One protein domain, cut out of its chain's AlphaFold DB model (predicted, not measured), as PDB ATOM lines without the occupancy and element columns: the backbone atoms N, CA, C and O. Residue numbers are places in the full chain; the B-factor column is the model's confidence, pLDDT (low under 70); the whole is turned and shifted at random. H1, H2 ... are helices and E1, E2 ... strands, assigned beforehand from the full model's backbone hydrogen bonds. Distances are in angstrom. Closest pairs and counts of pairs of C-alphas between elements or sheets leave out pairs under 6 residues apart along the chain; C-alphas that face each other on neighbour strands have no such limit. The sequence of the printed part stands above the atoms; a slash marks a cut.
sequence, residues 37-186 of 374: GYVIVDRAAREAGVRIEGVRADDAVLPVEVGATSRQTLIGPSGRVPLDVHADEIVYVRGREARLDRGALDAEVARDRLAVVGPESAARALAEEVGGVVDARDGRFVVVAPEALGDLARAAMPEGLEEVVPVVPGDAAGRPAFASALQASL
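What this domain is: This is residues 37 to 186 of the 374 residues of an uncharacterized protein of Minicystis rosea (UniProt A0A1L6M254). Two small twisted sheets of four strands meet edge to face: E10, the edge strand of E8 E9 E7 E10, comes up to one face of E2 E1 E5 E6 near its inner strands E1 and E5. H2 covers one face of the E10 sheet, and the hairpin E3 E4 lies beyond the other face of the E1 sheet, at one end of the longest axis. The printed part has 150 residues, with four named helices and ten named strands in the order E1 H1 E2 E3 E4 E5 E6 E7 H2 E8 E9 H3 E10 H4, class mixed. The E1 sheet is mixed, the other antiparallel. The whole is compact, with a radius of gyration of the C-alphas of 14.1 A and spans of 38 by 30 by 30 A.

Where its parts are: E1, residues 37 to 41, begins at C-alpha 37 (100.746, -11.292, 22.559). H1 is 43 to 47, E2 64 to 67, E3 71 to 76 (16.3 A), E4 79 to 84 (16.2 A), E5 89 to 94 (15.9 A) and E6 99 to 104 (17.0 A). E7 is 113 to 117; H2, 120 to 129, is 14.3 A long. E8 is 133 to 137, E9 140 to 144, H3 148 to 152 and E10 163 to 166. H4, 179 to 184, ends at C-alpha 184 (95.624, 10.072, 11.552).

How they stand to each other: E1 and E5 are parallel (N 38 and O 89, 2.9 A); E2 and E1 are antiparallel (N 39 and O 64, 2.9 A), as is the hairpin E5 E6 (N 92 and O 101, 2.8 A). The hairpin E3 E4 has N 74 and O 81 at 2.8 A. The closest C-alphas of E1 and E10, Ile 40 and Val 164, are 7.7 A apart. E10 is antiparallel to E7 (N 115 and O 165, 2.9 A), E7 to E9 (N 116 and O 141, 2.8 A), and E9 to E8 in a hairpin (N 135 and O 142, 2.8 A). E7, H2, E8 and E9, H3, E10 are split strand-helix-strand units, same-way strands with another between them, each crossover right-handed. H2 is on the sheet in two layers, helix over one face, at a height of 8.2 A, along E9 at 6 degrees on the local plane. H1 and H3 only graze both sheets, H1 only just on E8 E9 E7 E10 with 5 pairs of C-alphas within 10 A; H4 only grazes the E1 sheet. Every O i to N i+4 pair is within hydrogen-bond range in H1, H2 and H3; H4 has 0 of 2, but 2 of 3 O i to N i+3 pairs.

The domain as a whole: The farthest C-alphas, Gly 79 and Val 133, are 39.0 A apart. The printed part has no cut. The links H1 to E2 and E10 to H4 are long. Mean pLDDT of the printed part is 89.7; residues 179 to 186 are under 70.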
ATOM      1  N   GLY A  37     101.166 -12.527  23.201       95.19
ATOM      2  CA  GLY A  37     100.746 -11.292  22.559       95.19
ATOM      3  C   GLY A  37      99.575 -11.553  21.617       95.19
ATOM      4  O   GLY A  37      99.239 -12.705  21.324       95.19
ATOM      5  N   TYR A  38      98.966 -10.484  21.111       96.31
ATOM      6  CA  TYR A  38      97.826 -10.574  20.200       96.31
ATOM      7  C   TYR A  38      98.002  -9.682  18.979       96.31
ATOM      8  O   TYR A  38      98.600  -8.609  19.044       96.31
ATOM      9  N   VAL A  39      97.436 -10.107  17.855       96.44
ATOM     10  CA  VAL A  39      97.355  -9.294  16.640       96.44
ATOM     11  C   VAL A  39      95.910  -9.232  16.178       96.44
ATOM     12  O   VAL A  39      95.278 -10.264  15.997       96.44
ATOM     13  N   ILE A  40      95.392  -8.030  15.949       96.38
ATOM     14  CA  ILE A  40      94.092  -7.817  15.306       96.38
ATOM     15  C   ILE A  40      94.363  -7.121  13.976       96.38
ATOM     16  O   ILE A  40      95.083  -6.126  13.939       96.38
ATOM     17  N   VAL A  41      93.810  -7.637  12.881       96.44
ATOM     18  CA  VAL A  41      93.895  -6.990  11.564       96.44
ATOM     19  C   VAL A  41      92.546  -6.364  11.277       96.44
ATOM     20  O   VAL A  41      91.564  -7.088  11.265       96.44
ATOM     21  N   ASP A  42      92.483  -5.052  11.067       94.69
ATOM     22  CA  ASP A  42      91.232  -4.318  10.850       94.69
ATOM     23  C   ASP A  42      90.561  -4.687   9.512       94.69
ATOM     24  O   ASP A  42      91.161  -5.316   8.626       94.69
ATOM     25  N   ARG A  43      89.291  -4.310   9.342       93.81
ATOM     26  CA  ARG A  43      88.524  -4.640   8.131       93.81
ATOM     27  C   ARG A  43      89.187  -4.118   6.854       93.81
ATOM     28  O   ARG A  43      89.318  -4.870   5.887       93.81
ATOM     29  N   ALA A  44      89.626  -2.862   6.849       89.69
ATOM     30  CA  ALA A  44      90.206  -2.218   5.672       89.69
ATOM     31  C   ALA A  44      91.541  -2.858   5.240       89.69
ATOM     32  O   ALA A  44      91.818  -2.983   4.044       89.69
ATOM     33  N   ALA A  45      92.360  -3.294   6.195       93.56
ATOM     34  CA  ALA A  45      93.596  -4.026   5.971       93.56
ATOM     35  C   ALA A  45      93.302  -5.409   5.374       93.56
ATOM     36  O   ALA A  45      93.893  -5.769   4.352       93.56
ATOM     37  N   ARG A  46      92.341  -6.158   5.935       95.25
ATOM     38  CA  ARG A  46      91.931  -7.469   5.392       95.25
ATOM     39  C   ARG A  46      91.390  -7.352   3.968       95.25
ATOM     40  O   ARG A  46      91.800  -8.116   3.097       95.25
ATOM     41  N   GLU A  47      90.533  -6.366   3.701       92.88
ATOM     42  CA  GLU A  47      90.004  -6.083   2.356       92.88
ATOM     43  C   GLU A  47      91.109  -5.680   1.364       92.88
ATOM     44  O   GLU A  47      91.025  -5.987   0.173       92.88
ATOM     45  N   ALA A  48      92.190  -5.056   1.842       92.19
ATOM     46  CA  ALA A  48      93.387  -4.782   1.049       92.19
ATOM     47  C   ALA A  48      94.297  -6.013   0.853       92.19
ATOM     48  O   ALA A  48      95.319  -5.911   0.179       92.19
ATOM     49  N   GLY A  49      93.951  -7.178   1.406       94.69
ATOM     50  CA  GLY A  49      94.738  -8.407   1.307       94.69
ATOM     51  C   GLY A  49      95.860  -8.525   2.340       94.69
ATOM     52  O   GLY A  49      96.752  -9.360   2.165       94.69
ATOM     53  N   VAL A  50      95.837  -7.704   3.396       95.25
ATOM     54  CA  VAL A  50      96.738  -7.838   4.547       95.25
ATOM     55  C   VAL A  50      96.306  -9.038   5.388       95.25
ATOM     56  O   VAL A  50      95.135  -9.184   5.730       95.25
ATOM     57  N   ARG A  51      97.256  -9.909   5.726       96.25
ATOM     58  CA  ARG A  51      97.038 -11.108   6.546       96.25
ATOM     59  C   ARG A  51      98.303 -11.511   7.291       96.25
ATOM     60  O   ARG A  51      99.406 -11.156   6.881       96.25
ATOM     61  N   ILE A  52      98.149 -12.306   8.340       96.12
ATOM     62  CA  ILE A  52      99.268 -12.911   9.066       96.12
ATOM     63  C   ILE A  52      99.627 -14.236   8.382       96.12
ATOM     64  O   ILE A  52      98.754 -15.032   8.035       96.12
ATOM     65  N   GLU A  53     100.910 -14.466   8.124       95.50
ATOM     66  CA  GLU A  53     101.390 -15.713   7.536       95.50
ATOM     67  C   GLU A  53     101.021 -16.915   8.411       95.50
ATOM     68  O   GLU A  53     101.266 -16.918   9.610       95.50
ATOM     69  N   GLY A  54     100.447 -17.954   7.800       92.25
ATOM     70  CA  GLY A  54     100.031 -19.166   8.512       92.25
ATOM     71  C   GLY A  54      98.642 -19.090   9.154       92.25
ATOM     72  O   GLY A  54      98.134 -20.128   9.569       92.25
ATOM     73  N   VAL A  55      97.999 -17.919   9.163       92.12
ATOM     74  CA  VAL A  55      96.628 -17.729   9.662       92.12
ATOM     75  C   VAL A  55      95.646 -17.722   8.488       92.12
ATOM     76  O   VAL A  55      95.941 -17.168   7.419       92.12
ATOM     77  N   ARG A  56      94.484 -18.366   8.646       85.62
ATOM     78  CA  ARG A  56      93.450 -18.361   7.604       85.62
ATOM     79  C   ARG A  56      92.773 -16.987   7.554       85.62
ATOM     80  O   ARG A  56      92.700 -16.277   8.549       85.62
ATOM     81  N   ALA A  57      92.321 -16.576   6.371       76.88
ATOM     82  CA  ALA A  57      91.796 -15.223   6.170       76.88
ATOM     83  C   ALA A  57      90.470 -14.973   6.913       76.88
ATOM     84  O   ALA A  57      90.213 -13.852   7.337       76.88
ATOM     85  N   ASP A  58      89.658 -16.018   7.063       77.31
ATOM     86  CA  ASP A  58      88.428 -16.055   7.855       77.31
ATOM     87  C   ASP A  58      88.699 -15.918   9.360       77.31
ATOM     88  O   ASP A  58      87.962 -15.220  10.050       77.31
ATOM     89  N   ASP A  59      89.808 -16.474   9.848       80.56
ATOM     90  CA  ASP A  59      90.188 -16.392  11.264       80.56
ATOM     91  C   ASP A  59      90.717 -14.995  11.652       80.56
ATOM     92  O   ASP A  59      90.720 -14.626  12.821       80.56
ATOM     93  N   ALA A  60      91.133 -14.179  10.675       80.81
ATOM     94  CA  ALA A  60      91.763 -12.876  10.913       80.81
ATOM     95  C   ALA A  60      90.793 -11.766  11.367       80.81
ATOM     96  O   ALA A  60      91.233 -10.642  11.616       80.81
ATOM     97  N   VAL A  61      89.485 -12.044  11.428       91.44
ATOM     98  CA  VAL A  61      88.497 -11.118  12.009       91.44
ATOM     99  C   VAL A  61      88.621 -11.075  13.530       91.44
ATOM    100  O   VAL A  61      88.403 -10.020  14.120       91.44
ATOM    101  N   LEU A  62      88.979 -12.199  14.151       95.25
ATOM    102  CA  LEU A  62      89.192 -12.325  15.589       95.25
ATOM    103  C   LEU A  62      90.666 -12.055  15.941       95.25
ATOM    104  O   LEU A  62      91.523 -12.035  15.051       95.25
ATOM    105  N   PRO A  63      90.989 -11.809  17.224       96.81
ATOM    106  CA  PRO A  63      92.374 -11.656  17.641       96.81
ATOM    107  C   PRO A  63      93.170 -12.922  17.330       96.81
ATOM    108  O   PRO A  63      92.687 -14.032  17.505       96.81
ATOM    109  N   VAL A  64      94.411 -12.769  16.895       96.00
ATOM    110  CA  VAL A  64      95.320 -13.889  16.664       96.00
ATOM    111  C   VAL A  64      96.320 -13.926  17.800       96.00
ATOM    112  O   VAL A  64      97.085 -12.980  17.992       96.00
ATOM    113  N   GLU A  65      96.317 -15.027  18.541       95.00
ATOM    114  CA  GLU A  65      97.285 -15.292  19.598       95.00
ATOM    115  C   GLU A  65      98.667 -15.577  18.994       95.00
ATOM    116  O   GLU A  65      98.817 -16.394  18.079       95.00
ATOM    117  N   VAL A  66      99.690 -14.895  19.503       93.94
ATOM    118  CA  VAL A  66     101.078 -15.047  19.064       93.94
ATOM    119  C   VAL A  66     101.973 -15.257  20.281       93.94
ATOM    120  O   VAL A  66     101.886 -14.536  21.273       93.94
ATOM    121  N   GLY A  67     102.852 -16.259  20.233       90.56
ATOM    122  CA  GLY A  67     103.807 -16.482  21.322       90.56
ATOM    123  C   GLY A  67     104.797 -15.317  21.414       90.56
ATOM    124  O   GLY A  67     105.272 -14.854  20.375       90.56
ATOM    125  N   ALA A  68     105.162 -14.882  22.625       75.81
ATOM    126  CA  ALA A  68     106.001 -13.696  22.876       75.81
ATOM    127  C   ALA A  68     107.402 -13.701  22.226       75.81
ATOM    128  O   ALA A  68     108.098 -12.687  22.222       75.81
ATOM    129  N   THR A  69     107.852 -14.847  21.712       75.81
ATOM    130  CA  THR A  69     109.129 -14.987  20.987       75.81
ATOM    131  C   THR A  69     108.946 -15.384  19.523       75.81
ATOM    132  O   THR A  69     109.921 -15.503  18.776       75.81
ATOM    133  N   SER A  70     107.700 -15.582  19.091       81.38
ATOM    134  CA  SER A  70     107.381 -15.944  17.719       81.38
ATOM    135  C   SER A  70     107.453 -14.702  16.833       81.38
ATOM    136  O   SER A  70     106.713 -13.737  17.008       81.38
ATOM    137  N   ARG A  71     108.366 -14.718  15.859       88.06
ATOM    138  CA  ARG A  71     108.378 -13.709  14.801       88.06
ATOM    139  C   ARG A  71     107.311 -14.076  13.783       88.06
ATOM    140  O   ARG A  71     107.481 -15.036  13.031       88.06
ATOM    141  N   GLN A  72     106.235 -13.303  13.755       94.12
ATOM    142  CA  GLN A  72     105.196 -13.442  12.746       94.12
ATOM    143  C   GLN A  72     105.585 -12.675  11.480       94.12
ATOM    144  O   GLN A  72     106.486 -11.836  11.489       94.12
ATOM    145  N   THR A  73     104.923 -12.966  10.364       96.19
ATOM    146  CA  THR A  73     105.089 -12.192   9.126       96.19
ATOM    147  C   THR A  73     103.734 -11.678   8.676       96.19
ATOM    148  O   THR A  73     102.833 -12.466   8.411       96.19
ATOM    149  N   LEU A  74     103.596 -10.362   8.535       96.12
ATOM    150  CA  LEU A  74     102.470  -9.761   7.834       96.12
ATOM    151  C   LEU A  74     102.722  -9.829   6.329       96.12
ATOM    152  O   LEU A  74     103.790  -9.459   5.840       96.12
ATOM    153  N   ILE A  75     101.731 -10.307   5.591       96.19
ATOM    154  CA  ILE A  75     101.716 -10.360   4.132       96.19
ATOM    155  C   ILE A  75     100.659  -9.367   3.672       96.19
ATOM    156  O   ILE A  75      99.500  -9.516   4.036       96.19
ATOM    157  N   GLY A  76     101.036  -8.388   2.855       94.25
ATOM    158  CA  GLY A  76     100.102  -7.432   2.265       94.25
ATOM    159  C   GLY A  76     100.560  -6.942   0.888       94.25
ATOM    160  O   GLY A  76     101.560  -7.435   0.358       94.25
ATOM    161  N   PRO A  77      99.863  -5.954   0.298       85.19
ATOM    162  CA  PRO A  77     100.197  -5.397  -1.018       85.19
ATOM    163  C   PRO A  77     101.631  -4.868  -1.126       85.19
ATOM    164  O   PRO A  77     102.262  -4.987  -2.174       85.19
ATOM    165  N   SER A  78     102.159  -4.327  -0.029       85.88
ATOM    166  CA  SER A  78     103.513  -3.766   0.058       85.88
ATOM    167  C   SER A  78     104.609  -4.825   0.247       85.88
ATOM    168  O   SER A  78     105.787  -4.483   0.322       85.88
ATOM    169  N   GLY A  79     104.245  -6.109   0.326       92.94
ATOM    170  CA  GLY A  79     105.167  -7.227   0.496       92.94
ATOM    171  C   GLY A  79     105.036  -7.919   1.850       92.94
ATOM    172  O   GLY A  79     103.951  -8.023   2.422       92.94
ATOM    173  N   ARG A  80     106.158  -8.462   2.328       96.81
ATOM    174  CA  ARG A  80     106.249  -9.227   3.578       96.81
ATOM    175  C   ARG A  80     106.961  -8.386   4.628       96.81
ATOM    176  O   ARG A  80     108.097  -7.977   4.396       96.81
ATOM    177  N   VAL A  81     106.315  -8.153   5.764       93.19
ATOM    178  CA  VAL A  81     106.846  -7.346   6.869       93.19
ATOM    179  C   VAL A  81     106.964  -8.234   8.108       93.19
ATOM    180  O   VAL A  81     105.958  -8.820   8.514       93.19
ATOM    181  N   PRO A  82     108.158  -8.385   8.708       94.69
ATOM    182  CA  PRO A  82     108.282  -9.098   9.971       94.69
ATOM    183  C   PRO A  82     107.514  -8.343  11.058       94.69
ATOM    184  O   PRO A  82     107.612  -7.120  11.166       94.69
ATOM    185  N   LEU A  83     106.756  -9.084  11.854       94.12
ATOM    186  CA  LEU A  83     105.989  -8.572  12.973       94.12
ATOM    187  C   LEU A  83     106.509  -9.217  14.257       94.12
ATOM    188  O   LEU A  83     106.276 -10.397  14.516       94.12
ATOM    189  N   ASP A  84     107.225  -8.421  15.044       93.50
ATOM    190  CA  ASP A  84     107.637  -8.794  16.393       93.50
ATOM    191  C   ASP A  84     106.539  -8.332  17.372       93.50
ATOM    192  O   ASP A  84     106.170  -7.150  17.363       93.50
ATOM    193  N   VAL A  85     105.999  -9.260  18.166       94.00
ATOM    194  CA  VAL A  85     104.963  -9.006  19.182       94.00
ATOM    195  C   VAL A  85     105.462  -9.523  20.523       94.00
ATOM    196  O   VAL A  85     105.891 -10.672  20.629       94.00
ATOM    197  N   HIS A  86     105.440  -8.663  21.531       94.19
ATOM    198  CA  HIS A  86     105.902  -8.981  22.871       94.19
ATOM    199  C   HIS A  86     104.821  -9.672  23.710       94.19
ATOM    200  O   HIS A  86     103.633  -9.663  23.392       94.19
ATOM    201  N   ALA A  87     105.265 -10.271  24.813       94.38
ATOM    202  CA  ALA A  87     104.390 -10.674  25.904       94.38
ATOM    203  C   ALA A  87     103.552  -9.483  26.385       94.38
ATOM    204  O   ALA A  87     104.101  -8.394  26.563       94.38
ATOM    205  N   ASP A  88     102.261  -9.714  26.619       94.62
ATOM    206  CA  ASP A  88     101.313  -8.707  27.102       94.62
ATOM    207  C   ASP A  88     101.201  -7.471  26.182       94.62
ATOM    208  O   ASP A  88     100.880  -6.368  26.626       94.62
ATOM    209  N   GLU A  89     101.444  -7.651  24.882       95.44
ATOM    210  CA  GLU A  89     101.260  -6.633  23.848       95.44
ATOM    211  C   GLU A  89     100.121  -7.022  22.904       95.44
ATOM    212  O   GLU A  89      99.949  -8.190  22.544       95.44
ATOM    213  N   ILE A  90      99.379  -6.021  22.437       96.12
ATOM    214  CA  ILE A  90      98.512  -6.147  21.272       96.12
ATOM    215  C   ILE A  90      98.991  -5.250  20.133       96.12
ATOM    216  O   ILE A  90      99.307  -4.076  20.331       96.12
ATOM    217  N   VAL A  91      99.005  -5.803  18.920       96.31
ATOM    218  CA  VAL A  91      99.227  -5.054  17.684       96.31
ATOM    219  C   VAL A  91      97.930  -4.982  16.893       96.31
ATOM    220  O   VAL A  91      97.412  -5.997  16.432       96.31
ATOM    221  N   TYR A  92      97.429  -3.771  16.685       96.50
ATOM    222  CA  TYR A  92      96.304  -3.499  15.807       96.50
ATOM    223  C   TYR A  92      96.811  -3.032  14.436       96.50
ATOM    224  O   TYR A  92      97.389  -1.953  14.298       96.50
ATOM    225  N   VAL A  93      96.639  -3.877  13.420       95.50
ATOM    226  CA  VAL A  93      97.062  -3.635  12.036       95.50
ATOM    227  C   VAL A  93      95.925  -2.962  11.293       95.50
ATOM    228  O   VAL A  93      94.895  -3.589  11.056       95.50
ATOM    229  N   ARG A  94      96.108  -1.701  10.907       92.31
ATOM    230  CA  ARG A  94      95.028  -0.878  10.378       92.31
ATOM    231  C   ARG A  94      95.226  -0.339   8.982       92.31
ATOM    232  O   ARG A  94      96.332   0.041   8.583       92.31
ATOM    233  N   GLY A  95      94.097  -0.159   8.309       88.25
ATOM    234  CA  GLY A  95      94.005   0.500   7.025       88.25
ATOM    235  C   GLY A  95      94.692  -0.282   5.912       88.25
ATOM    236  O   GLY A  95      95.410  -1.262   6.105       88.25
ATOM    237  N   ARG A  96      94.504   0.203   4.687       89.94
ATOM    238  CA  ARG A  96      94.991  -0.467   3.473       89.94
ATOM    239  C   ARG A  96      96.521  -0.540   3.384       89.94
ATOM    240  O   ARG A  96      97.051  -1.366   2.647       89.94
ATOM    241  N   GLU A  97      97.215   0.314   4.135       86.50
ATOM    242  CA  GLU A  97      98.679   0.379   4.217       86.50
ATOM    243  C   GLU A  97      99.273  -0.478   5.351       86.50
ATOM    244  O   GLU A  97     100.488  -0.477   5.530       86.50
ATOM    245  N   ALA A  98      98.447  -1.225   6.100       92.69
ATOM    246  CA  ALA A  98      98.875  -2.070   7.220       92.69
ATOM    247  C   ALA A  98      99.658  -1.308   8.310       92.69
ATOM    248  O   ALA A  98     100.697  -1.770   8.791       92.69
ATOM    249  N   ARG A  99      99.171  -0.129   8.713       91.75
ATOM    250  CA  ARG A  99      99.762   0.644   9.811       91.75
ATOM    251  C   ARG A  99      99.683  -0.159  11.108       91.75
ATOM    252  O   ARG A  99      98.624  -0.668  11.448       91.75
ATOM    253  N   LEU A 100     100.787  -0.234  11.845       93.69
ATOM    254  CA  LEU A 100     100.854  -0.947  13.118       93.69
ATOM    255  C   LEU A 100     100.655   0.035  14.271       93.69
ATOM    256  O   LEU A 100     101.517   0.883  14.499       93.69
ATOM    257  N   ASP A 101      99.554  -0.101  15.001       94.06
ATOM    258  CA  ASP A 101      99.368   0.553  16.294       94.06
ATOM    259  C   ASP A 101      99.547  -0.502  17.399       94.06
ATOM    260  O   ASP A 101      99.078  -1.632  17.276       94.06
ATOM    261  N   ARG A 102     100.302  -0.167  18.444       95.19
ATOM    262  CA  ARG A 102     100.725  -1.100  19.501       95.19
ATOM    263  C   ARG A 102     100.237  -0.595  20.847       95.19
ATOM    264  O   ARG A 102     100.262   0.614  21.061       95.19
ATOM    265  N   GLY A 103      99.834  -1.499  21.732       94.44
ATOM    266  CA  GLY A 103      99.454  -1.150  23.099       94.44
ATOM    267  C   GLY A 103      99.763  -2.265  24.090       94.44
ATOM    268  O   GLY A 103      99.640  -3.447  23.765       94.44
ATOM    269  N   ALA A 104     100.159  -1.886  25.301       95.62
ATOM    270  CA  ALA A 104     100.311  -2.813  26.415       95.62
ATOM    271  C   ALA A 104      98.937  -3.240  26.958       95.62
ATOM    272  O   ALA A 104      98.069  -2.397  27.225       95.62
ATOM    273  N   LEU A 105      98.740  -4.546  27.151       95.19
ATOM    274  CA  LEU A 105      97.535  -5.078  27.782       95.19
ATOM    275  C   LEU A 105      97.420  -4.568  29.222       95.19
ATOM    276  O   LEU A 105      98.416  -4.366  29.915       95.19
ATOM    277  N   ASP A 106      96.185  -4.328  29.650       92.69
ATOM    278  CA  ASP A 106      95.767  -3.820  30.961       92.69
ATOM    279  C   ASP A 106      96.215  -2.382  31.291       92.69
ATOM    280  O   ASP A 106      95.608  -1.731  32.142       92.69
ATOM    281  N   ALA A 107      97.217  -1.846  30.587       90.69
ATOM    282  CA  ALA A 107      97.664  -0.459  30.703       90.69
ATOM    283  C   ALA A 107      97.044   0.458  29.637       90.69
ATOM    284  O   ALA A 107      96.551   1.538  29.962       90.69
ATOM    285  N   GLU A 108      97.055   0.032  28.373       91.31
ATOM    286  CA  GLU A 108      96.567   0.811  27.225       91.31
ATOM    287  C   GLU A 108      95.386   0.130  26.529       91.31
ATOM    288  O   GLU A 108      94.525   0.814  25.971       91.31
ATOM    289  N   VAL A 109      95.310  -1.204  26.600       95.50
ATOM    290  CA  VAL A 109      94.227  -2.005  26.012       95.50
ATOM    291  C   VAL A 109      93.642  -2.966  27.038       95.50
ATOM    292  O   VAL A 109      94.372  -3.684  27.709       95.50
ATOM    293  N   ALA A 110      92.319  -3.002  27.155       94.94
ATOM    294  CA  ALA A 110      91.613  -3.916  28.043       94.94
ATOM    295  C   ALA A 110      91.788  -5.372  27.584       94.94
ATOM    296  O   ALA A 110      91.476  -5.698  26.440       94.94
ATOM    297  N   ARG A 111      92.235  -6.260  28.481       95.94
ATOM    298  CA  ARG A 111      92.284  -7.711  28.225       95.94
ATOM    299  C   ARG A 111      90.894  -8.354  28.245       95.94
ATOM    300  O   ARG A 111      90.629  -9.317  27.528       95.94
ATOM    301  N   ASP A 112      90.009  -7.792  29.060       96.19
ATOM    302  CA  ASP A 112      88.694  -8.332  29.391       96.19
ATOM    303  C   ASP A 112      87.567  -7.825  28.476       96.19
ATOM    304  O   ASP A 112      86.392  -8.122  28.709       96.19
ATOM    305  N   ARG A 113      87.888  -7.005  27.461       95.56
ATOM    306  CA  ARG A 113      86.888  -6.307  26.642       95.56
ATOM    307  C   ARG A 113      87.322  -6.128  25.198       95.56
ATOM    308  O   ARG A 113      88.446  -5.717  24.930       95.56
ATOM    309  N   LEU A 114      86.382  -6.320  24.279       96.12
ATOM    310  CA  LEU A 114      86.532  -6.001  22.858       96.12
ATOM    311  C   LEU A 114      85.230  -5.390  22.333       96.12
ATOM    312  O   LEU A 114      84.141  -5.907  22.589       96.12
ATOM    313  N   ALA A 115      85.332  -4.284  21.596       95.44
ATOM    314  CA  ALA A 115      84.195  -3.734  20.870       95.44
ATOM    315  C   ALA A 115      83.940  -4.569  19.611       95.44
ATOM    316  O   ALA A 115      84.872  -5.053  18.974       95.44
ATOM    317  N   VAL A 116      82.673  -4.730  19.253       95.62
ATOM    318  CA  VAL A 116      82.202  -5.540  18.133       95.62
ATOM    319  C   VAL A 116      81.554  -4.627  17.103       95.62
ATOM    320  O   VAL A 116      80.621  -3.883  17.415       95.62
ATOM    321  N   VAL A 117      82.029  -4.717  15.864       94.06
ATOM    322  CA  VAL A 117      81.404  -4.108  14.690       94.06
ATOM    323  C   VAL A 117      80.625  -5.200  13.963       94.06
ATOM    324  O   VAL A 117      81.189  -6.170  13.454       94.06
ATOM    325  N   GLY A 118      79.303  -5.064  13.971       94.25
ATOM    326  CA  GLY A 118      78.371  -6.046  13.429       94.25
ATOM    327  C   GLY A 118      76.992  -5.939  14.088       94.25
ATOM    328  O   GLY A 118      76.761  -5.042  14.907       94.25
ATOM    329  N   PRO A 119      76.053  -6.836  13.748       95.94
ATOM    330  CA  PRO A 119      74.746  -6.881  14.388       95.94
ATOM    331  C   PRO A 119      74.858  -7.363  15.842       95.94
ATOM    332  O   PRO A 119      75.745  -8.142  16.191       95.94
ATOM    333  N   GLU A 120      73.894  -6.979  16.683       95.38
ATOM    334  CA  GLU A 120      73.819  -7.401  18.093       95.38
ATOM    335  C   GLU A 120      73.877  -8.929  18.260       95.38
ATOM    336  O   GLU A 120      74.452  -9.439  19.220       95.38
ATOM    337  N   SER A 121      73.313  -9.678  17.306       97.25
ATOM    338  CA  SER A 121      73.348 -11.142  17.297       97.25
ATOM    339  C   SER A 121      74.770 -11.702  17.238       97.25
ATOM    340  O   SER A 121      75.048 -12.685  17.920       97.25
ATOM    341  N   ALA A 122      75.677 -11.071  16.484       97.19
ATOM    342  CA  ALA A 122      77.079 -11.479  16.417       97.19
ATOM    343  C   ALA A 122      77.792 -11.205  17.749       97.19
ATOM    344  O   ALA A 122      78.495 -12.073  18.260       97.19
ATOM    345  N   ALA A 123      77.544 -10.040  18.359       97.44
ATOM    346  CA  ALA A 123      78.095  -9.705  19.672       97.44
ATOM    347  C   ALA A 123      77.613 -10.670  20.767       97.44
ATOM    348  O   ALA A 123      78.408 -11.122  21.588       97.44
ATOM    349  N   ARG A 124      76.321 -11.030  20.763       97.56
ATOM    350  CA  ARG A 124      75.752 -12.004  21.709       97.56
ATOM    351  C   ARG A 124      76.342 -13.398  21.524       97.56
ATOM    352  O   ARG A 124      76.664 -14.026  22.524       97.56
ATOM    353  N   ALA A 125      76.519 -13.847  20.281       97.56
ATOM    354  CA  ALA A 125      77.146 -15.133  19.989       97.56
ATOM    355  C   ALA A 125      78.603 -15.185  20.478       97.56
ATOM    356  O   ALA A 125      78.994 -16.161  21.109       97.56
ATOM    357  N   LEU A 126      79.381 -14.114  20.264       97.56
ATOM    358  CA  LEU A 126      80.733 -14.009  20.820       97.56
ATOM    359  C   LEU A 126      80.730 -14.053  22.347       97.56
ATOM    360  O   LEU A 126      81.504 -14.800  22.931       97.56
ATOM    361  N   ALA A 127      79.864 -13.265  22.992       97.56
ATOM    362  CA  ALA A 127      79.766 -13.243  24.446       97.56
ATOM    363  C   ALA A 127      79.400 -14.620  25.017       97.56
ATOM    364  O   ALA A 127      79.983 -15.026  26.013       97.56
ATOM    365  N   GLU A 128      78.482 -15.353  24.386       97.38
ATOM    366  CA  GLU A 128      78.136 -16.719  24.793       97.38
ATOM    367  C   GLU A 128      79.338 -17.670  24.683       97.38
ATOM    368  O   GLU A 128      79.637 -18.375  25.647       97.38
ATOM    369  N   GLU A 129      80.060 -17.634  23.559       96.56
ATOM    370  CA  GLU A 129      81.230 -18.488  23.299       96.56
ATOM    371  C   GLU A 129      82.340 -18.295  24.343       96.56
ATOM    372  O   GLU A 129      82.945 -19.266  24.796       96.56
ATOM    373  N   VAL A 130      82.581 -17.052  24.778       96.50
ATOM    374  CA  VAL A 130      83.632 -16.732  25.764       96.50
ATOM    375  C   VAL A 130      83.131 -16.654  27.208       96.50
ATOM    376  O   VAL A 130      83.853 -16.204  28.097       96.50
ATOM    377  N   GLY A 131      81.882 -17.055  27.471       96.81
ATOM    378  CA  GLY A 131      81.287 -16.988  28.811       96.81
ATOM    379  C   GLY A 131      81.188 -15.563  29.378       96.81
ATOM    380  O   GLY A 131      81.287 -15.365  30.590       96.81
ATOM    381  N   GLY A 132      81.030 -14.573  28.502       96.50
ATOM    382  CA  GLY A 132      80.923 -13.151  28.803       96.50
ATOM    383  C   GLY A 132      79.503 -12.591  28.727       96.50
ATOM    384  O   GLY A 132      78.500 -13.304  28.692       96.50
ATOM    385  N   VAL A 133      79.425 -11.263  28.691       97.25
ATOM    386  CA  VAL A 133      78.187 -10.496  28.495       97.25
ATOM    387  C   VAL A 133      78.390  -9.413  27.438       97.25
ATOM    388  O   VAL A 133      79.513  -8.974  27.198       97.25
ATOM    389  N   VAL A 134      77.298  -8.966  26.817       96.06
ATOM    390  CA  VAL A 134      77.309  -7.800  25.922       96.06
ATOM    391  C   VAL A 134      76.897  -6.560  26.711       96.06
ATOM    392  O   VAL A 134      75.792  -6.524  27.254       96.06
ATOM    393  N   ASP A 135      77.759  -5.546  26.744       92.88
ATOM    394  CA  ASP A 135      77.407  -4.180  27.141       92.88
ATOM    395  C   ASP A 135      77.078  -3.380  25.871       92.88
ATOM    396  O   ASP A 135      77.907  -3.269  24.965       92.88
ATOM    397  N   ALA A 136      75.843  -2.888  25.763       89.56
ATOM    398  CA  ALA A 136      75.357  -2.150  24.601       89.56
ATOM    399  C   ALA A 136      75.143  -0.682  24.979       89.56
ATOM    400  O   ALA A 136      74.222  -0.365  25.734       89.56
ATOM    401  N   ARG A 137      75.983   0.215  24.453       78.75
ATOM    402  CA  ARG A 137      75.919   1.663  24.721       78.75
ATOM    403  C   ARG A 137      76.244   2.443  23.464       78.75
ATOM    404  O   ARG A 137      77.110   2.040  22.695       78.75
ATOM    405  N   ASP A 138      75.510   3.526  23.234       76.75
ATOM    406  CA  ASP A 138      75.740   4.453  22.118       76.75
ATOM    407  C   ASP A 138      75.802   3.769  20.740       76.75
ATOM    408  O   ASP A 138      76.554   4.154  19.846       76.75
ATOM    409  N   GLY A 139      75.006   2.706  20.573       77.31
ATOM    410  CA  GLY A 139      74.964   1.909  19.345       77.31
ATOM    411  C   GLY A 139      76.194   1.027  19.109       77.31
ATOM    412  O   GLY A 139      76.344   0.491  18.014       77.31
ATOM    413  N   ARG A 140      77.066   0.864  20.108       85.12
ATOM    414  CA  ARG A 140      78.205  -0.058  20.097       85.12
ATOM    415  C   ARG A 140      77.913  -1.263  20.977       85.12
ATOM    416  O   ARG A 140      77.258  -1.145  22.011       85.12
ATOM    417  N   PHE A 141      78.445  -2.411  20.576       94.50
ATOM    418  CA  PHE A 141      78.398  -3.634  21.364       94.50
ATOM    419  C   PHE A 141      79.799  -3.942  21.875       94.50
ATOM    420  O   PHE A 141      80.734  -4.034  21.086       94.50
ATOM    421  N   VAL A 142      79.953  -4.103  23.184       95.62
ATOM    422  CA  VAL A 142      81.215  -4.497  23.814       95.62
ATOM    423  C   VAL A 142      81.018  -5.864  24.439       95.62
ATOM    424  O   VAL A 142      80.136  -6.043  25.277       95.62
ATOM    425  N   VAL A 143      81.833  -6.831  24.038       96.44
ATOM    426  CA  VAL A 143      81.888  -8.133  24.702       96.44
ATOM    427  C   VAL A 143      82.822  -8.004  25.894       96.44
ATOM    428  O   VAL A 143      83.972  -7.599  25.731       96.44
ATOM    429  N   VAL A 144      82.317  -8.330  27.083       96.38
ATOM    430  CA  VAL A 144      83.047  -8.279  28.354       96.38
ATOM    431  C   VAL A 144      83.158  -9.696  28.912       96.38
ATOM    432  O   VAL A 144      82.137 -10.325  29.199       96.38
ATOM    433  N   ALA A 145      84.379 -10.192  29.090       96.12
ATOM    434  CA  ALA A 145      84.671 -11.493  29.691       96.12
ATOM    435  C   ALA A 145      86.060 -11.471  30.350       96.12
ATOM    436  O   ALA A 145      86.934 -10.785  29.833       96.12
ATOM    437  N   PRO A 146      86.317 -12.222  31.439       93.69
ATOM    438  CA  PRO A 146      87.590 -12.148  32.169       93.69
ATOM    439  C   PRO A 146      88.851 -12.316  31.306       93.69
ATOM    440  O   PRO A 146      89.848 -11.655  31.564       93.69
ATOM    441  N   GLU A 147      88.788 -13.158  30.270       93.06
ATOM    442  CA  GLU A 147      89.884 -13.428  29.328       93.06
ATOM    443  C   GLU A 147      89.423 -13.232  27.872       93.06
ATOM    444  O   GLU A 147      89.794 -13.998  26.982       93.06
ATOM    445  N   ALA A 148      88.589 -12.210  27.623       95.19
ATOM    446  CA  ALA A 148      87.942 -11.984  26.328       95.19
ATOM    447  C   ALA A 148      88.915 -12.070  25.142       95.19
ATOM    448  O   ALA A 148      88.618 -12.752  24.168       95.19
ATOM    449  N   LEU A 149      90.085 -11.425  25.223       94.56
ATOM    450  CA  LEU A 149      91.090 -11.452  24.153       94.56
ATOM    451  C   LEU A 149      91.614 -12.863  23.855       94.56
ATOM    452  O   LEU A 149      91.671 -13.266  22.693       94.56
ATOM    453  N   GLY A 150      91.972 -13.615  24.898       94.56
ATOM    454  CA  GLY A 150      92.488 -14.973  24.759       94.56
ATOM    455  C   GLY A 150      91.424 -15.942  24.257       94.56
ATOM    456  O   GLY A 150      91.679 -16.730  23.350       94.56
ATOM    457  N   ASP A 151      90.222 -15.882  24.824       95.69
ATOM    458  CA  ASP A 151      89.137 -16.788  24.457       95.69
ATOM    459  C   ASP A 151      88.596 -16.489  23.056       95.69
ATOM    460  O   ASP A 151      88.386 -17.419  22.276       95.69
ATOM    461  N   LEU A 152      88.486 -15.210  22.673       95.31
ATOM    462  CA  LEU A 152      88.105 -14.826  21.313       95.31
ATOM    463  C   LEU A 152      89.144 -15.242  20.274       95.31
ATOM    464  O   LEU A 152      88.759 -15.548  19.150       95.31
ATOM    465  N   ALA A 153      90.428 -15.334  20.629       95.19
ATOM    466  CA  ALA A 153      91.449 -15.830  19.707       95.19
ATOM    467  C   ALA A 153      91.285 -17.312  19.327       95.19
ATOM    468  O   ALA A 153      91.917 -17.797  18.388       95.19
ATOM    469  N   ARG A 154      90.435 -18.040  20.058       94.31
ATOM    470  CA  ARG A 154      90.121 -19.459  19.840       94.31
ATOM    471  C   ARG A 154      88.653 -19.696  19.481       94.31
ATOM    472  O   ARG A 154      88.283 -20.837  19.207       94.31
ATOM    473  N   ALA A 155      87.835 -18.648  19.507       94.62
ATOM    474  CA  ALA A 155      86.405 -18.712  19.251       94.62
ATOM    475  C   ALA A 155      86.105 -18.984  17.772       94.62
ATOM    476  O   ALA A 155      86.867 -18.625  16.872       94.62
ATOM    477  N   ALA A 156      84.945 -19.584  17.508       94.62
ATOM    478  CA  ALA A 156      84.405 -19.632  16.156       94.62
ATOM    479  C   ALA A 156      83.900 -18.243  15.729       94.62
ATOM    480  O   ALA A 156      83.278 -17.531  16.516       94.62
ATOM    481  N   MET A 157      84.114 -17.870  14.464       94.69
ATOM    482  CA  MET A 157      83.595 -16.614  13.917       94.69
ATOM    483  C   MET A 157      82.063 -16.692  13.746       94.69
ATOM    484  O   MET A 157      81.589 -17.513  12.952       94.69
ATOM    485  N   PRO A 158      81.271 -15.846  14.431       95.50
ATOM    486  CA  PRO A 158      79.828 -15.830  14.261       95.50
ATOM    487  C   PRO A 158      79.419 -15.137  12.961       95.50
ATOM    488  O   PRO A 158      80.109 -14.258  12.440       95.50
ATOM    489  N   GLU A 159      78.252 -15.520  12.446       95.38
ATOM    490  CA  GLU A 159      77.685 -14.923  11.241       95.38
ATOM    491  C   GLU A 159      77.433 -13.417  11.428       95.38
ATOM    492  O   GLU A 159      76.872 -12.977  12.434       95.38
ATOM    493  N   GLY A 160      77.843 -12.626  10.436       94.31
ATOM    494  CA  GLY A 160      77.662 -11.175  10.429       94.31
ATOM    495  C   GLY A 160      78.684 -10.388  11.251       94.31
ATOM    496  O   GLY A 160      78.598  -9.162  11.264       94.31
ATOM    497  N   LEU A 161      79.651 -11.040  11.909       95.69
ATOM    498  CA  LEU A 161      80.772 -10.332  12.526       95.69
ATOM    499  C   LEU A 161      81.630  -9.673  11.442       95.69
ATOM    500  O   LEU A 161      82.180 -10.358  10.580       95.69
ATOM    501  N   GLU A 162      81.767  -8.352  11.502       93.38
ATOM    502  CA  GLU A 162      82.594  -7.617  10.549       93.38
ATOM    503  C   GLU A 162      83.983  -7.341  11.112       93.38
ATOM    504  O   GLU A 162      84.961  -7.431  10.377       93.38
ATOM    505  N   GLU A 163      84.095  -6.990  12.393       94.62
ATOM    506  CA  GLU A 163      85.362  -6.608  13.020       94.62
ATOM    507  C   GLU A 163      85.263  -6.616  14.552       94.62
ATOM    508  O   GLU A 163      84.193  -6.387  15.119       94.62
ATOM    509  N   VAL A 164      86.394  -6.854  15.222       96.06
ATOM    510  CA  VAL A 164      86.564  -6.565  16.650       96.06
ATOM    511  C   VAL A 164      87.608  -5.469  16.838       96.06
ATOM    512  O   VAL A 164      88.615  -5.429  16.131       96.06
ATOM    513  N   VAL A 165      87.372  -4.575  17.794       95.50
ATOM    514  CA  VAL A 165      88.213  -3.400  18.035       95.50
ATOM    515  C   VAL A 165      88.686  -3.393  19.490       95.50
ATOM    516  O   VAL A 165      87.851  -3.445  20.399       95.50
ATOM    517  N   PRO A 166      90.006  -3.311  19.747       95.06
ATOM    518  CA  PRO A 166      90.527  -3.201  21.107       95.06
ATOM    519  C   PRO A 166      90.067  -1.909  21.788       95.06
ATOM    520  O   PRO A 166      90.064  -0.843  21.168       95.06
ATOM    521  N   VAL A 167      89.699  -2.001  23.067       93.81
ATOM    522  CA  VAL A 167      89.150  -0.885  23.858       93.81
ATOM    523  C   VAL A 167      90.074  -0.484  25.005       93.81
ATOM    524  O   VAL A 167      90.908  -1.273  25.439       93.81
ATOM    525  N   VAL A 168      89.936   0.747  25.498       89.81
ATOM    526  CA  VAL A 168      90.723   1.256  26.637       89.81
ATOM    527  C   VAL A 168      90.324   0.537  27.943       89.81
ATOM    528  O   VAL A 168      89.129   0.327  28.176       89.81
ATOM    529  N   PRO A 169      91.276   0.190  28.836       87.69
ATOM    530  CA  PRO A 169      90.977  -0.354  30.160       87.69
ATOM    531  C   PRO A 169      90.015   0.526  30.965       87.69
ATOM    532  O   PRO A 169      90.154   1.746  31.016       87.69
ATOM    533  N   GLY A 170      89.045  -0.105  31.630       79.62
ATOM    534  CA  GLY A 170      88.091   0.579  32.510       79.62
ATOM    535  C   GLY A 170      87.036   1.431  31.798       79.62
ATOM    536  O   GLY A 170      86.172   1.996  32.468       79.62
ATOM    537  N   ASP A 171      87.058   1.504  30.467       78.19
ATOM    538  CA  ASP A 171      86.065   2.256  29.721       78.19
ATOM    539  C   ASP A 171      84.788   1.436  29.498       78.19
ATOM    540  O   ASP A 171      84.744   0.476  28.722       78.19
ATOM    541  N   ALA A 172      83.722   1.823  30.196       70.75
ATOM    542  CA  ALA A 172      82.405   1.224  30.020       70.75
ATOM    543  C   ALA A 172      81.761   1.592  28.672       70.75
ATOM    544  O   ALA A 172      80.897   0.856  28.207       70.75
ATOM    545  N   ALA A 173      82.178   2.691  28.034       70.81
ATOM    546  CA  ALA A 173      81.663   3.103  26.728       70.81
ATOM    547  C   ALA A 173      82.331   2.358  25.555       70.81
ATOM    548  O   ALA A 173      81.935   2.525  24.400       70.81
ATOM    549  N   GLY A 174      83.362   1.545  25.828       76.25
ATOM    550  CA  GLY A 174      84.063   0.771  24.807       76.25
ATOM    551  C   GLY A 174      84.761   1.636  23.761       76.25
ATOM    552  O   GLY A 174      84.707   1.315  22.570       76.25
ATOM    553  N   ARG A 175      85.381   2.756  24.154       80.00
ATOM    554  CA  ARG A 175      86.151   3.567  23.207       80.00
ATOM    555  C   ARG A 175      87.331   2.756  22.668       80.00
ATOM    556  O   ARG A 175      88.035   2.111  23.451       80.00
ATOM    557  N   PRO A 176      87.592   2.824  21.350       82.12
ATOM    558  CA  PRO A 176      88.763   2.198  20.759       82.12
ATOM    559  C   PRO A 176      90.055   2.711  21.401       82.12
ATOM    560  O   PRO A 176      90.274   3.922  21.459       82.12
ATOM    561  N   ALA A 177      90.949   1.808  21.800       78.19
ATOM    562  CA  ALA A 177      92.230   2.167  22.418       78.19
ATOM    563  C   ALA A 177      93.128   3.027  21.510       78.19
ATOM    564  O   ALA A 177      93.933   3.827  21.978       78.19
ATOM    565  N   PHE A 178      92.939   2.915  20.194       79.94
ATOM    566  CA  PHE A 178      93.751   3.585  19.179       79.94
ATOM    567  C   PHE A 178      92.990   4.691  18.426       79.94
ATOM    568  O   PHE A 178      93.313   4.995  17.272       79.94
ATOM    569  N   ALA A 179      91.959   5.286  19.040       63.38
ATOM    570  CA  ALA A 179      91.088   6.282  18.403       63.38
ATOM    571  C   ALA A 179      91.851   7.497  17.833       63.38
ATOM    572  O   ALA A 179      91.580   7.925  16.710       63.38
ATOM    573  N   SER A 180      92.874   7.990  18.540       50.81
ATOM    574  CA  SER A 180      93.736   9.094  18.083       50.81
ATOM    575  C   SER A 180      94.549   8.739  16.831       50.81
ATOM    576  O   SER A 180      94.801   9.582  15.971       50.81
ATOM    577  N   ALA A 181      94.917   7.468  16.669       46.12
ATOM    578  CA  ALA A 181      95.597   6.993  15.476       46.12
ATOM    579  C   ALA A 181      94.624   6.842  14.286       46.12
ATOM    580  O   ALA A 181      95.038   7.058  13.143       46.12
ATOM    581  N   LEU A 182      93.345   6.510  14.539       47.78
ATOM    582  CA  LEU A 182      92.339   6.197  13.507       47.78
ATOM    583  C   LEU A 182      92.079   7.417  12.624       47.78
ATOM    584  O   LEU A 182      92.059   7.310  11.400       47.78
ATOM    585  N   GLN A 183      91.999   8.590  13.250       47.97
ATOM    586  CA  GLN A 183      91.897   9.876  12.562       47.97
ATOM    587  C   GLN A 183      93.163  10.223  11.753       47.97
ATOM    588  O   GLN A 183      93.073  10.865  10.706       47.97
ATOM    589  N   ALA A 184      94.343   9.771  12.191       39.66
ATOM    590  CA  ALA A 184      95.624  10.072  11.552       39.66
ATOM    591  C   ALA A 184      95.959   9.172  10.343       39.66
ATOM    592  O   ALA A 184      96.766   9.569   9.507       39.66
ATOM    593  N   SER A 185      95.381   7.968  10.238       40.31
ATOM    594  CA  SER A 185      95.631   7.022   9.128       40.31
ATOM    595  C   SER A 185      94.780   7.248   7.878       40.31
ATOM    596  O   SER A 185      95.019   6.616   6.856       40.31
ATOM    597  N   LEU A 186      93.797   8.138   7.938       48.47
ATOM    598  CA  LEU A 186      92.941   8.432   6.798       48.47
ATOM    599  C   LEU A 186      93.686   9.354   5.815       48.47
ATOM    600  O   LEU A 186      94.202  10.414   6.197       48.47
TER     601      LEU A 186